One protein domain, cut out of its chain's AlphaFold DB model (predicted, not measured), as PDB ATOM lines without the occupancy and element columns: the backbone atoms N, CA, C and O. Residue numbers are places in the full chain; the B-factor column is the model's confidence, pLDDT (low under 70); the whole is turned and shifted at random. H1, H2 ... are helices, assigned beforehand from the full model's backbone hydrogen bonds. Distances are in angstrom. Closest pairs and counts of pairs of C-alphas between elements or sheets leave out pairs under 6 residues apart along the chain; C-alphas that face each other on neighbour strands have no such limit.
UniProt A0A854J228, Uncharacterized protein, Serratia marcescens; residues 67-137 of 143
ATOM      1  N   LEU A  67      -9.595  -7.033 115.680       88.94
ATOM      2  CA  LEU A  67     -10.252  -5.736 115.491       88.94
ATOM      3  C   LEU A  67     -10.143  -4.857 116.746       88.94
ATOM      4  O   LEU A  67      -9.711  -3.712 116.659       88.94
ATOM      5  N   ARG A  68     -10.429  -5.408 117.934       90.88
ATOM      6  CA  ARG A  68     -10.279  -4.657 119.195       90.88
ATOM      7  C   ARG A  68      -8.832  -4.242 119.462       90.88
ATOM      8  O   ARG A  68      -8.600  -3.167 120.004       90.88
ATOM      9  N   LEU A  69      -7.864  -5.075 119.085       91.19
ATOM     10  CA  LEU A  69      -6.446  -4.744 119.186       91.19
ATOM     11  C   LEU A  69      -6.059  -3.632 118.215       91.19
ATOM     12  O   LEU A  69      -5.295  -2.763 118.607       91.19
ATOM     13  N   GLN A  70      -6.589  -3.614 116.990       87.69
ATOM     14  CA  GLN A  70      -6.348  -2.514 116.049       87.69
ATOM     15  C   GLN A  70      -6.836  -1.169 116.595       87.69
ATOM     16  O   GLN A  70      -6.153  -0.165 116.410       87.69
ATOM     17  N   ASP A  71      -7.961  -1.164 117.309       84.81
ATOM     18  CA  ASP A  71      -8.508   0.051 117.921       84.81
ATOM     19  C   ASP A  71      -7.705   0.515 119.151       84.81
ATOM     20  O   ASP A  71      -7.686   1.704 119.470       84.81
ATOM     21  N   ARG A  72      -7.059  -0.414 119.871       83.31
ATOM     22  CA  ARG A  72      -6.357  -0.139 121.142       83.31
ATOM     23  C   ARG A  72      -4.849   0.028 121.007       83.31
ATOM     24  O   ARG A  72      -4.242   0.742 121.801       83.31
ATOM     25  N   ALA A  73      -4.231  -0.661 120.056       82.62
ATOM     26  CA  ALA A  73      -2.791  -0.661 119.887       82.62
ATOM     27  C   ALA A  73      -2.357   0.558 119.074       82.62
ATOM     28  O   ALA A  73      -2.764   0.746 117.925       82.62
ATOM     29  N   ALA A  74      -1.471   1.366 119.657       82.50
ATOM     30  CA  ALA A  74      -0.784   2.405 118.909       82.50
ATOM     31  C   ALA A  74      -0.006   1.772 117.744       82.50
ATOM     32  O   ALA A  74       0.698   0.772 117.908       82.50
ATOM     33  N   GLN A  75      -0.141   2.353 116.552       86.12
ATOM     34  CA  GLN A  75       0.613   1.907 115.387       86.12
ATOM     35  C   GLN A  75       2.100   2.171 115.613       86.12
ATOM     36  O   GLN A  75       2.490   3.302 115.895       86.12
ATOM     37  N   MET A  76       2.926   1.141 115.426       91.75
ATOM     38  CA  MET A  76       4.376   1.310 115.469       91.75
ATOM     39  C   MET A  76       4.829   2.254 114.347       91.75
ATOM     40  O   MET A  76       4.428   2.110 113.181       91.75
ATOM     41  N   THR A  77       5.711   3.180 114.693       94.94
ATOM     42  CA  THR A  77       6.455   4.018 113.752       94.94
ATOM     43  C   THR A  77       7.385   3.170 112.878       94.94
ATOM     44  O   THR A  77       7.660   1.999 113.160       94.94
ATOM     45  N   THR A  78       7.876   3.746 111.779       95.25
ATOM     46  CA  THR A  78       8.838   3.069 110.893       95.25
ATOM     47  C   THR A  78      10.102   2.651 111.645       95.25
ATOM     48  O   THR A  78      10.570   1.527 111.465       95.25
ATOM     49  N   ASP A  79      10.604   3.514 112.530       95.62
ATOM     50  CA  ASP A  79      11.821   3.258 113.301       95.62
ATOM     51  C   ASP A  79      11.617   2.124 114.309       95.62
ATOM     52  O   ASP A  79      12.436   1.208 114.372       95.62
ATOM     53  N   GLU A  80      10.492   2.106 115.031       94.75
ATOM     54  CA  GLU A  80      10.158   1.013 115.958       94.75
ATOM     55  C   GLU A  80      10.028  -0.330 115.227       94.75
ATOM     56  O   GLU A  80      10.531  -1.353 115.696       94.75
ATOM     57  N   LYS A  81       9.393  -0.341 114.045       95.69
ATOM     58  CA  LYS A  81       9.289  -1.550 113.208       95.69
ATOM     59  C   LYS A  81      10.667  -2.048 112.778       95.69
ATOM     60  O   LYS A  81      10.916  -3.253 112.805       95.69
ATOM     61  N   MET A  82      11.555  -1.135 112.379       96.00
ATOM     62  CA  MET A  82      12.911  -1.472 111.955       96.00
ATOM     63  C   MET A  82      13.746  -2.007 113.122       96.00
ATOM     64  O   MET A  82      14.390  -3.044 112.977       96.00
ATOM     65  N   GLN A  83      13.698  -1.354 114.285       95.00
ATOM     66  CA  GLN A  83      14.404  -1.797 115.489       95.00
ATOM     67  C   GLN A  83      13.963  -3.197 115.917       95.00
ATOM     68  O   GLN A  83      14.809  -4.061 116.149       95.00
ATOM     69  N   LEU A  84      12.649  -3.450 115.948       93.56
ATOM     70  CA  LEU A  84      12.121  -4.773 116.267       93.56
ATOM     71  C   LEU A  84      12.587  -5.821 115.249       93.56
ATOM     72  O   LEU A  84      13.026  -6.898 115.645       93.56
ATOM     73  N   ARG A  85      12.543  -5.510 113.947       94.88
ATOM     74  CA  ARG A  85      13.014  -6.429 112.901       94.88
ATOM     75  C   ARG A  85      14.488  -6.789 113.091       94.88
ATOM     76  O   ARG A  85      14.812  -7.969 113.090       94.88
ATOM     77  N   VAL A  86      15.354  -5.799 113.309       92.25
ATOM     78  CA  VAL A  86      16.794  -6.023 113.517       92.25
ATOM     79  C   VAL A  86      17.051  -6.881 114.754       92.25
ATOM     80  O   VAL A  86      17.861  -7.803 114.696       92.25
ATOM     81  N   ALA A  87      16.349  -6.619 115.860       89.44
ATOM     82  CA  ALA A  87      16.466  -7.430 117.068       89.44
ATOM     83  C   ALA A  87      16.046  -8.887 116.813       89.44
ATOM     84  O   ALA A  87      16.771  -9.814 117.177       89.44
ATOM     85  N   LEU A  88      14.910  -9.095 116.143       90.38
ATOM     86  CA  LEU A  88      14.424 -10.432 115.803       90.38
ATOM     87  C   LEU A  88      15.370 -11.169 114.854       90.38
ATOM     88  O   LEU A  88      15.608 -12.351 115.063       90.38
ATOM     89  N   ASP A  89      15.949 -10.497 113.861       88.06
ATOM     90  CA  ASP A  89      16.884 -11.125 112.925       88.06
ATOM     91  C   ASP A  89      18.208 -11.491 113.622       88.06
ATOM     92  O   ASP A  89      18.740 -12.584 113.424       88.06
ATOM     93  N   PHE A  90      18.715 -10.617 114.500       85.44
ATOM     94  CA  PHE A  90      19.946 -10.856 115.259       85.44
ATOM     95  C   PHE A  90      19.818 -12.011 116.260       85.44
ATOM     96  O   PHE A  90      20.757 -12.791 116.443       85.44
ATOM     97  N   HIS A  91      18.672 -12.109 116.934       83.44
ATOM     98  CA  HIS A  91      18.419 -13.149 117.929       83.44
ATOM     99  C   HIS A  91      17.837 -14.425 117.322       83.44
ATOM    100  O   HIS A  91      18.093 -15.503 117.847       83.44
ATOM    101  N   GLY A  92      17.110 -14.332 116.209       77.88
ATOM    102  CA  GLY A  92      16.505 -15.470 115.518       77.88
ATOM    103  C   GLY A  92      17.523 -16.379 114.831       77.88
ATOM    104  O   GLY A  92      17.248 -17.559 114.642       77.88
ATOM    105  N   SER A  93      18.712 -15.866 114.499       66.31
ATOM    106  CA  SER A  93      19.829 -16.677 113.995       66.31
ATOM    107  C   SER A  93      20.674 -17.321 115.102       66.31
ATOM    108  O   SER A  93      21.676 -17.965 114.799       66.31
ATOM    109  N   ARG A  94      20.348 -17.078 116.376       70.56
ATOM    110  CA  ARG A  94      21.038 -17.644 117.539       70.56
ATOM    111  C   ARG A  94      20.119 -18.635 118.241       70.56
ATOM    112  O   ARG A  94      18.908 -18.445 118.276       70.56
ATOM    113  N   ASP A  95      20.707 -19.615 118.913       82.56
ATOM    114  CA  ASP A  95      19.976 -20.620 119.693       82.56
ATOM    115  C   ASP A  95      19.438 -20.072 121.033       82.56
ATOM    116  O   ASP A  95      19.287 -20.811 122.001       82.56
ATOM    117  N   ILE A  96      19.092 -18.778 121.105       85.38
ATOM    118  CA  ILE A  96      18.652 -18.114 122.342       85.38
ATOM    119  C   ILE A  96      17.438 -18.808 122.967       85.38
ATOM    120  O   ILE A  96      17.342 -18.909 124.186       85.38
ATOM    121  N   LEU A  97      16.525 -19.332 122.143       84.81
ATOM    122  CA  LEU A  97      15.388 -20.101 122.636       84.81
ATOM    123  C   LEU A  97      15.850 -21.394 123.310       84.81
ATOM    124  O   LEU A  97      15.376 -21.706 124.396       84.81
ATOM    125  N   ALA A  98      16.789 -22.125 122.705       87.81
ATOM    126  CA  ALA A  98      17.318 -23.353 123.290       87.81
ATOM    127  C   ALA A  98      18.076 -23.064 124.594       87.81
ATOM    128  O   ALA A  98      17.829 -23.736 125.593       87.81
ATOM    129  N   ASP A  99      18.911 -22.023 124.616       90.19
ATOM    130  CA  ASP A  99      19.657 -21.606 125.809       90.19
ATOM    131  C   ASP A  99      18.717 -21.257 126.968       90.19
ATOM    132  O   ASP A  99      18.901 -21.723 128.096       90.19
ATOM    133  N   VAL A 100      17.665 -20.478 126.695       91.38
ATOM    134  CA  VAL A 100      16.670 -20.096 127.704       91.38
ATOM    135  C   VAL A 100      15.880 -21.319 128.186       91.38
ATOM    136  O   VAL A 100      15.650 -21.456 129.388       91.38
ATOM    137  N   LEU A 101      15.495 -22.233 127.287       92.88
ATOM    138  CA  LEU A 101      14.812 -23.478 127.656       92.88
ATOM    139  C   LEU A 101      15.681 -24.338 128.589       92.88
ATOM    140  O   LEU A 101      15.209 -24.757 129.646       92.88
ATOM    141  N   VAL A 102      16.954 -24.550 128.242       93.81
ATOM    142  CA  VAL A 102      17.904 -25.339 129.048       93.81
ATOM    143  C   VAL A 102      18.170 -24.677 130.398       93.81
ATOM    144  O   VAL A 102      18.247 -25.367 131.419       93.81
ATOM    145  N   ALA A 103      18.282 -23.347 130.438       95.38
ATOM    146  CA  ALA A 103      18.467 -22.604 131.680       95.38
ATOM    147  C   ALA A 103      17.277 -22.797 132.633       95.38
ATOM    148  O   ALA A 103      17.479 -23.086 133.815       95.38
ATOM    149  N   TRP A 104      16.044 -22.716 132.123       96.12
ATOM    150  CA  TRP A 104      14.841 -22.977 132.913       96.12
ATOM    151  C   TRP A 104      14.760 -24.420 133.402       96.12
ATOM    152  O   TRP A 104      14.527 -24.643 134.589       96.12
ATOM    153  N   GLN A 105      15.004 -25.400 132.530       96.50
ATOM    154  CA  GLN A 105      15.037 -26.809 132.938       96.50
ATOM    155  C   GLN A 105      16.055 -27.025 134.057       96.50
ATOM    156  O   GLN A 105      15.723 -27.584 135.098       96.50
ATOM    157  N   SER A 106      17.263 -26.483 133.895       96.25
ATOM    158  CA  SER A 106      18.329 -26.572 134.894       96.25
ATOM    159  C   SER A 106      17.941 -25.902 136.221       96.25
ATOM    160  O   SER A 106      18.214 -26.442 137.291       96.25
ATOM    161  N   PHE A 107      17.263 -24.752 136.171       97.12
ATOM    162  CA  PHE A 107      16.764 -24.023 137.342       97.12
ATOM    163  C   PHE A 107      15.733 -24.819 138.155       97.12
ATOM    164  O   PHE A 107      15.740 -24.753 139.390       97.12
ATOM    165  N   PHE A 108      14.845 -25.557 137.486       96.81
ATOM    166  CA  PHE A 108      13.855 -26.406 138.148       96.81
ATOM    167  C   PHE A 108      14.453 -27.733 138.614       96.81
ATOM    168  O   PHE A 108      14.206 -28.130 139.757       96.81
ATOM    169  N   SER A 109      15.336 -28.347 137.824       96.44
ATOM    170  CA  SER A 109      16.080 -29.538 138.243       96.44
ATOM    171  C   SER A 109      16.912 -29.266 139.499       96.44
ATOM    172  O   SER A 109      16.896 -30.064 140.431       96.44
ATOM    173  N   ALA A 110      17.550 -28.094 139.602       97.25
ATOM    174  CA  ALA A 110      18.266 -27.666 140.808       97.25
ATOM    175  C   ALA A 110      17.363 -27.521 142.051       97.25
ATOM    176  O   ALA A 110      17.852 -27.532 143.178       97.25
ATOM    177  N   ARG A 111      16.044 -27.399 141.860       96.81
ATOM    178  CA  ARG A 111      15.026 -27.376 142.925       96.81
ATOM    179  C   ARG A 111      14.354 -28.731 143.152       96.81
ATOM    180  O   ARG A 111      13.410 -28.807 143.932       96.81
ATOM    181  N   GLY A 112      14.834 -29.785 142.496       96.56
ATOM    182  CA  GLY A 112      14.305 -31.139 142.637       96.56
ATOM    183  C   GLY A 112      13.052 -31.417 141.807       96.56
ATOM    184  O   GLY A 112      12.324 -32.352 142.129       96.56
ATOM    185  N   MET A 113      12.784 -30.627 140.763       96.06
ATOM    186  CA  MET A 113      11.673 -30.865 139.840       96.06
ATOM    187  C   MET A 113      12.186 -30.958 138.404       96.06
ATOM    188  O   MET A 113      12.605 -29.962 137.821       96.06
ATOM    189  N   GLU A 114      12.121 -32.151 137.821       94.25
ATOM    190  CA  GLU A 114      12.377 -32.330 136.394       94.25
ATOM    191  C   GLU A 114      11.155 -31.885 135.593       94.25
ATOM    192  O   GLU A 114      10.032 -32.309 135.869       94.25
ATOM    193  N   ILE A 115      11.376 -31.029 134.597       95.75
ATOM    194  CA  ILE A 115      10.324 -30.544 133.707       95.75
ATOM    195  C   ILE A 115      10.726 -30.728 132.248       95.75
ATOM    196  O   ILE A 115      11.888 -30.574 131.864       95.75
ATOM    197  N   SER A 116       9.746 -31.053 131.414       95.62
ATOM    198  CA  SER A 116       9.944 -31.216 129.979       95.62
ATOM    199  C   SER A 116      10.039 -29.864 129.268       95.62
ATOM    200  O   SER A 116       9.664 -28.817 129.798       95.62
ATOM    201  N   THR A 117      10.489 -29.872 128.014       93.19
ATOM    202  CA  THR A 117      10.450 -28.673 127.161       93.19
ATOM    203  C   THR A 117       9.022 -28.145 126.993       93.19
ATOM    204  O   THR A 117       8.814 -26.936 126.958       93.19
ATOM    205  N   SER A 118       8.024 -29.038 126.936       95.12
ATOM    206  CA  SER A 118       6.611 -28.651 126.851       95.12
ATOM    207  C   SER A 118       6.149 -27.902 128.100       95.12
ATOM    208  O   SER A 118       5.374 -26.952 127.993       95.12
ATOM    209  N   ASP A 119       6.637 -28.297 129.276       94.88
ATOM    210  CA  ASP A 119       6.298 -27.633 130.537       94.88
ATOM    211  C   ASP A 119       6.898 -26.228 130.583       94.88
ATOM    212  O   ASP A 119       6.192 -25.274 130.904       94.88
ATOM    213  N   VAL A 120       8.161 -26.067 130.167       94.44
ATOM    214  CA  VAL A 120       8.792 -24.740 130.070       94.44
ATOM    215  C   VAL A 120       8.039 -23.840 129.092       94.44
ATOM    216  O   VAL A 120       7.730 -22.700 129.428       94.44
ATOM    217  N   LEU A 121       7.691 -24.347 127.905       93.81
ATOM    218  CA  LEU A 121       6.907 -23.588 126.926       93.81
ATOM    219  C   LEU A 121       5.524 -23.211 127.470       93.81
ATOM    220  O   LEU A 121       5.036 -22.120 127.192       93.81
ATOM    221  N   THR A 122       4.907 -24.081 128.274       94.25
ATOM    222  CA  THR A 122       3.630 -23.790 128.936       94.25
ATOM    223  C   THR A 122       3.786 -22.675 129.969       94.25
ATOM    224  O   THR A 122       2.980 -21.750 129.978       94.25
ATOM    225  N   ILE A 123       4.837 -22.713 130.796       92.44
ATOM    226  CA  ILE A 123       5.152 -21.647 131.762       92.44
ATOM    227  C   ILE A 123       5.361 -20.315 131.032       92.44
ATOM    228  O   ILE A 123       4.693 -19.333 131.349       92.44
ATOM    229  N   MET A 124       6.200 -20.298 129.993       92.88
ATOM    230  CA  MET A 124       6.444 -19.101 129.179       92.88
ATOM    231  C   MET A 124       5.169 -18.574 128.518       92.88
ATOM    232  O   MET A 124       4.977 -17.363 128.430       92.88
ATOM    233  N   ALA A 125       4.288 -19.460 128.047       91.88
ATOM    234  CA  ALA A 125       3.014 -19.067 127.456       91.88
ATOM    235  C   ALA A 125       2.069 -18.441 128.491       91.88
ATOM    236  O   ALA A 125       1.383 -17.475 128.167       91.88
ATOM    237  N   LEU A 126       2.046 -18.946 129.730       91.69
ATOM    238  CA  LEU A 126       1.263 -18.358 130.824       91.69
ATOM    239  C   LEU A 126       1.772 -16.960 131.194       91.69
ATOM    240  O   LEU A 126       0.969 -16.040 131.347       91.69
ATOM    241  N   GLU A 127       3.089 -16.790 131.288       92.31
ATOM    242  CA  GLU A 127       3.713 -15.485 131.539       92.31
ATOM    243  C   GLU A 127       3.432 -14.510 130.388       92.31
ATOM    244  O   GLU A 127       2.941 -13.403 130.611       92.31
ATOM    245  N   SER A 128       3.630 -14.959 129.146       92.31
ATOM    246  CA  SER A 128       3.359 -14.164 127.943       92.31
ATOM    247  C   SER A 128       1.884 -13.785 127.822       92.31
ATOM    248  O   SER A 128       1.569 -12.699 127.341       92.31
ATOM    249  N   ALA A 129       0.971 -14.656 128.262       90.25
ATOM    250  CA  ALA A 129      -0.450 -14.350 128.306       90.25
ATOM    251  C   ALA A 129      -0.735 -13.190 129.256       90.25
ATOM    252  O   ALA A 129      -1.355 -12.215 128.844       90.25
ATOM    253  N   ALA A 130      -0.226 -13.249 130.486       90.62
ATOM    254  CA  ALA A 130      -0.391 -12.167 131.452       90.62
ATOM    255  C   ALA A 130       0.213 -10.844 130.946       90.62
ATOM    256  O   ALA A 130      -0.405  -9.784 131.075       90.62
ATOM    257  N   ASP A 131       1.391 -10.901 130.321       92.88
ATOM    258  CA  ASP A 131       2.029  -9.722 129.739       92.88
ATOM    259  C   ASP A 131       1.250  -9.146 128.558       92.88
ATOM    260  O   ASP A 131       1.105  -7.926 128.458       92.88
ATOM    261  N   PHE A 132       0.689  -9.994 127.696       91.25
ATOM    262  CA  PHE A 132      -0.169  -9.556 126.602       91.25
ATOM    263  C   PHE A 132      -1.378  -8.772 127.122       91.25
ATOM    264  O   PHE A 132      -1.651  -7.673 126.634       91.25
ATOM    265  N   GLU A 133      -2.073  -9.294 128.137       90.75
ATOM    266  CA  GLU A 133      -3.233  -8.617 128.730       90.75
ATOM    267  C   GLU A 133      -2.830  -7.288 129.376       90.75
ATOM    268  O   GLU A 133      -3.510  -6.278 129.203       90.75
ATOM    269  N   ARG A 134      -1.682  -7.256 130.062       90.75
ATOM    270  CA  ARG A 134      -1.137  -6.044 130.686       90.75
ATOM    271  C   ARG A 134      -0.776  -4.962 129.665       90.75
ATOM    272  O   ARG A 134      -1.012  -3.786 129.930       90.75
ATOM    273  N   VAL A 135      -0.190  -5.340 128.528       88.88
ATOM    274  CA  VAL A 135       0.270  -4.400 127.489       88.88
ATOM    275  C   VAL A 135      -0.887  -3.907 126.621       88.88
ATOM    276  O   VAL A 135      -0.928  -2.734 126.263       88.88
ATOM    277  N   THR A 136      -1.822  -4.788 126.271       88.38
ATOM    278  CA  THR A 136      -2.891  -4.482 125.304       88.38
ATOM    279  C   THR A 136      -4.225  -4.113 125.957       88.38
ATOM    280  O   THR A 136      -5.119  -3.583 125.292       88.38
ATOM    281  N   GLY A 137      -4.391  -4.414 127.249       87.00
ATOM    282  CA  GLY A 137      -5.663  -4.308 127.960       87.00
ATOM    283  C   GLY A 137      -6.724  -5.304 127.478       87.00
ATOM    284  O   GLY A 137      -7.901  -5.121 127.781       87.00
TER     285      GLY A 137
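Overview. This is residues 67 to 137 of the 143 residues of an uncharacterized protein of Serratia marcescens (UniProt A0A854J228). Four helices make a flat, open frame with an empty middle: H2 and then H3 form one long side, H4 folds back to form the other, and short H1 lies near the far end of H4. The start of H4 packs on the middle of H3, and this is where two helices touch. The printed part has 71 residues with four named helices, in the order H1, H2, H3, H4, and no named strand; the class is all helix. It is only just loose, close to extended, with a radius of gyration of the C-alphas of 16.2 A and spans of 45 by 28 by 15 A.

Along the chain. Find C-alpha 67 at (-10.252, -5.736, 115.491), where H1, residues 67 to 72, begins. H2, residues 78 to 92, starts at (8.838, 3.069, 110.893) and measures 20.6 A. H3 takes residues 96 to 109, 19.7 A. H4, residues 117 to 136, runs 27.7 A to C-alpha 136 at (-2.891, -4.482, 125.304).

Arrangement. Look first at H1 and H4: they are close but not clearly touching, with Arg 72 and Thr 136 as the closest C-alphas, 6.9 A apart. H1 is apart from H2 and H3. H2 and H3 meet only through their link, and H2 and H4 are apart. H3 touches H4 with residues 101 to 105 alone, and H4 touches it with 117 to 121 alone; the closest C-alphas, Leu 101 and Val 120, are 6.6 A apart. Their lines stand at a steep tilt of 69 degrees, only just short of about perpendicular, opposite ways. In H1, H2, H3 and H4 every O i to N i+4 pair is within hydrogen-bond range.

Size, cuts and confidence. The C-alphas of Thr 78 and Gly 112, the two farthest apart, are 47.0 A apart. The printed part has no cut and no long link. Only residue 93 has a pLDDT under 70.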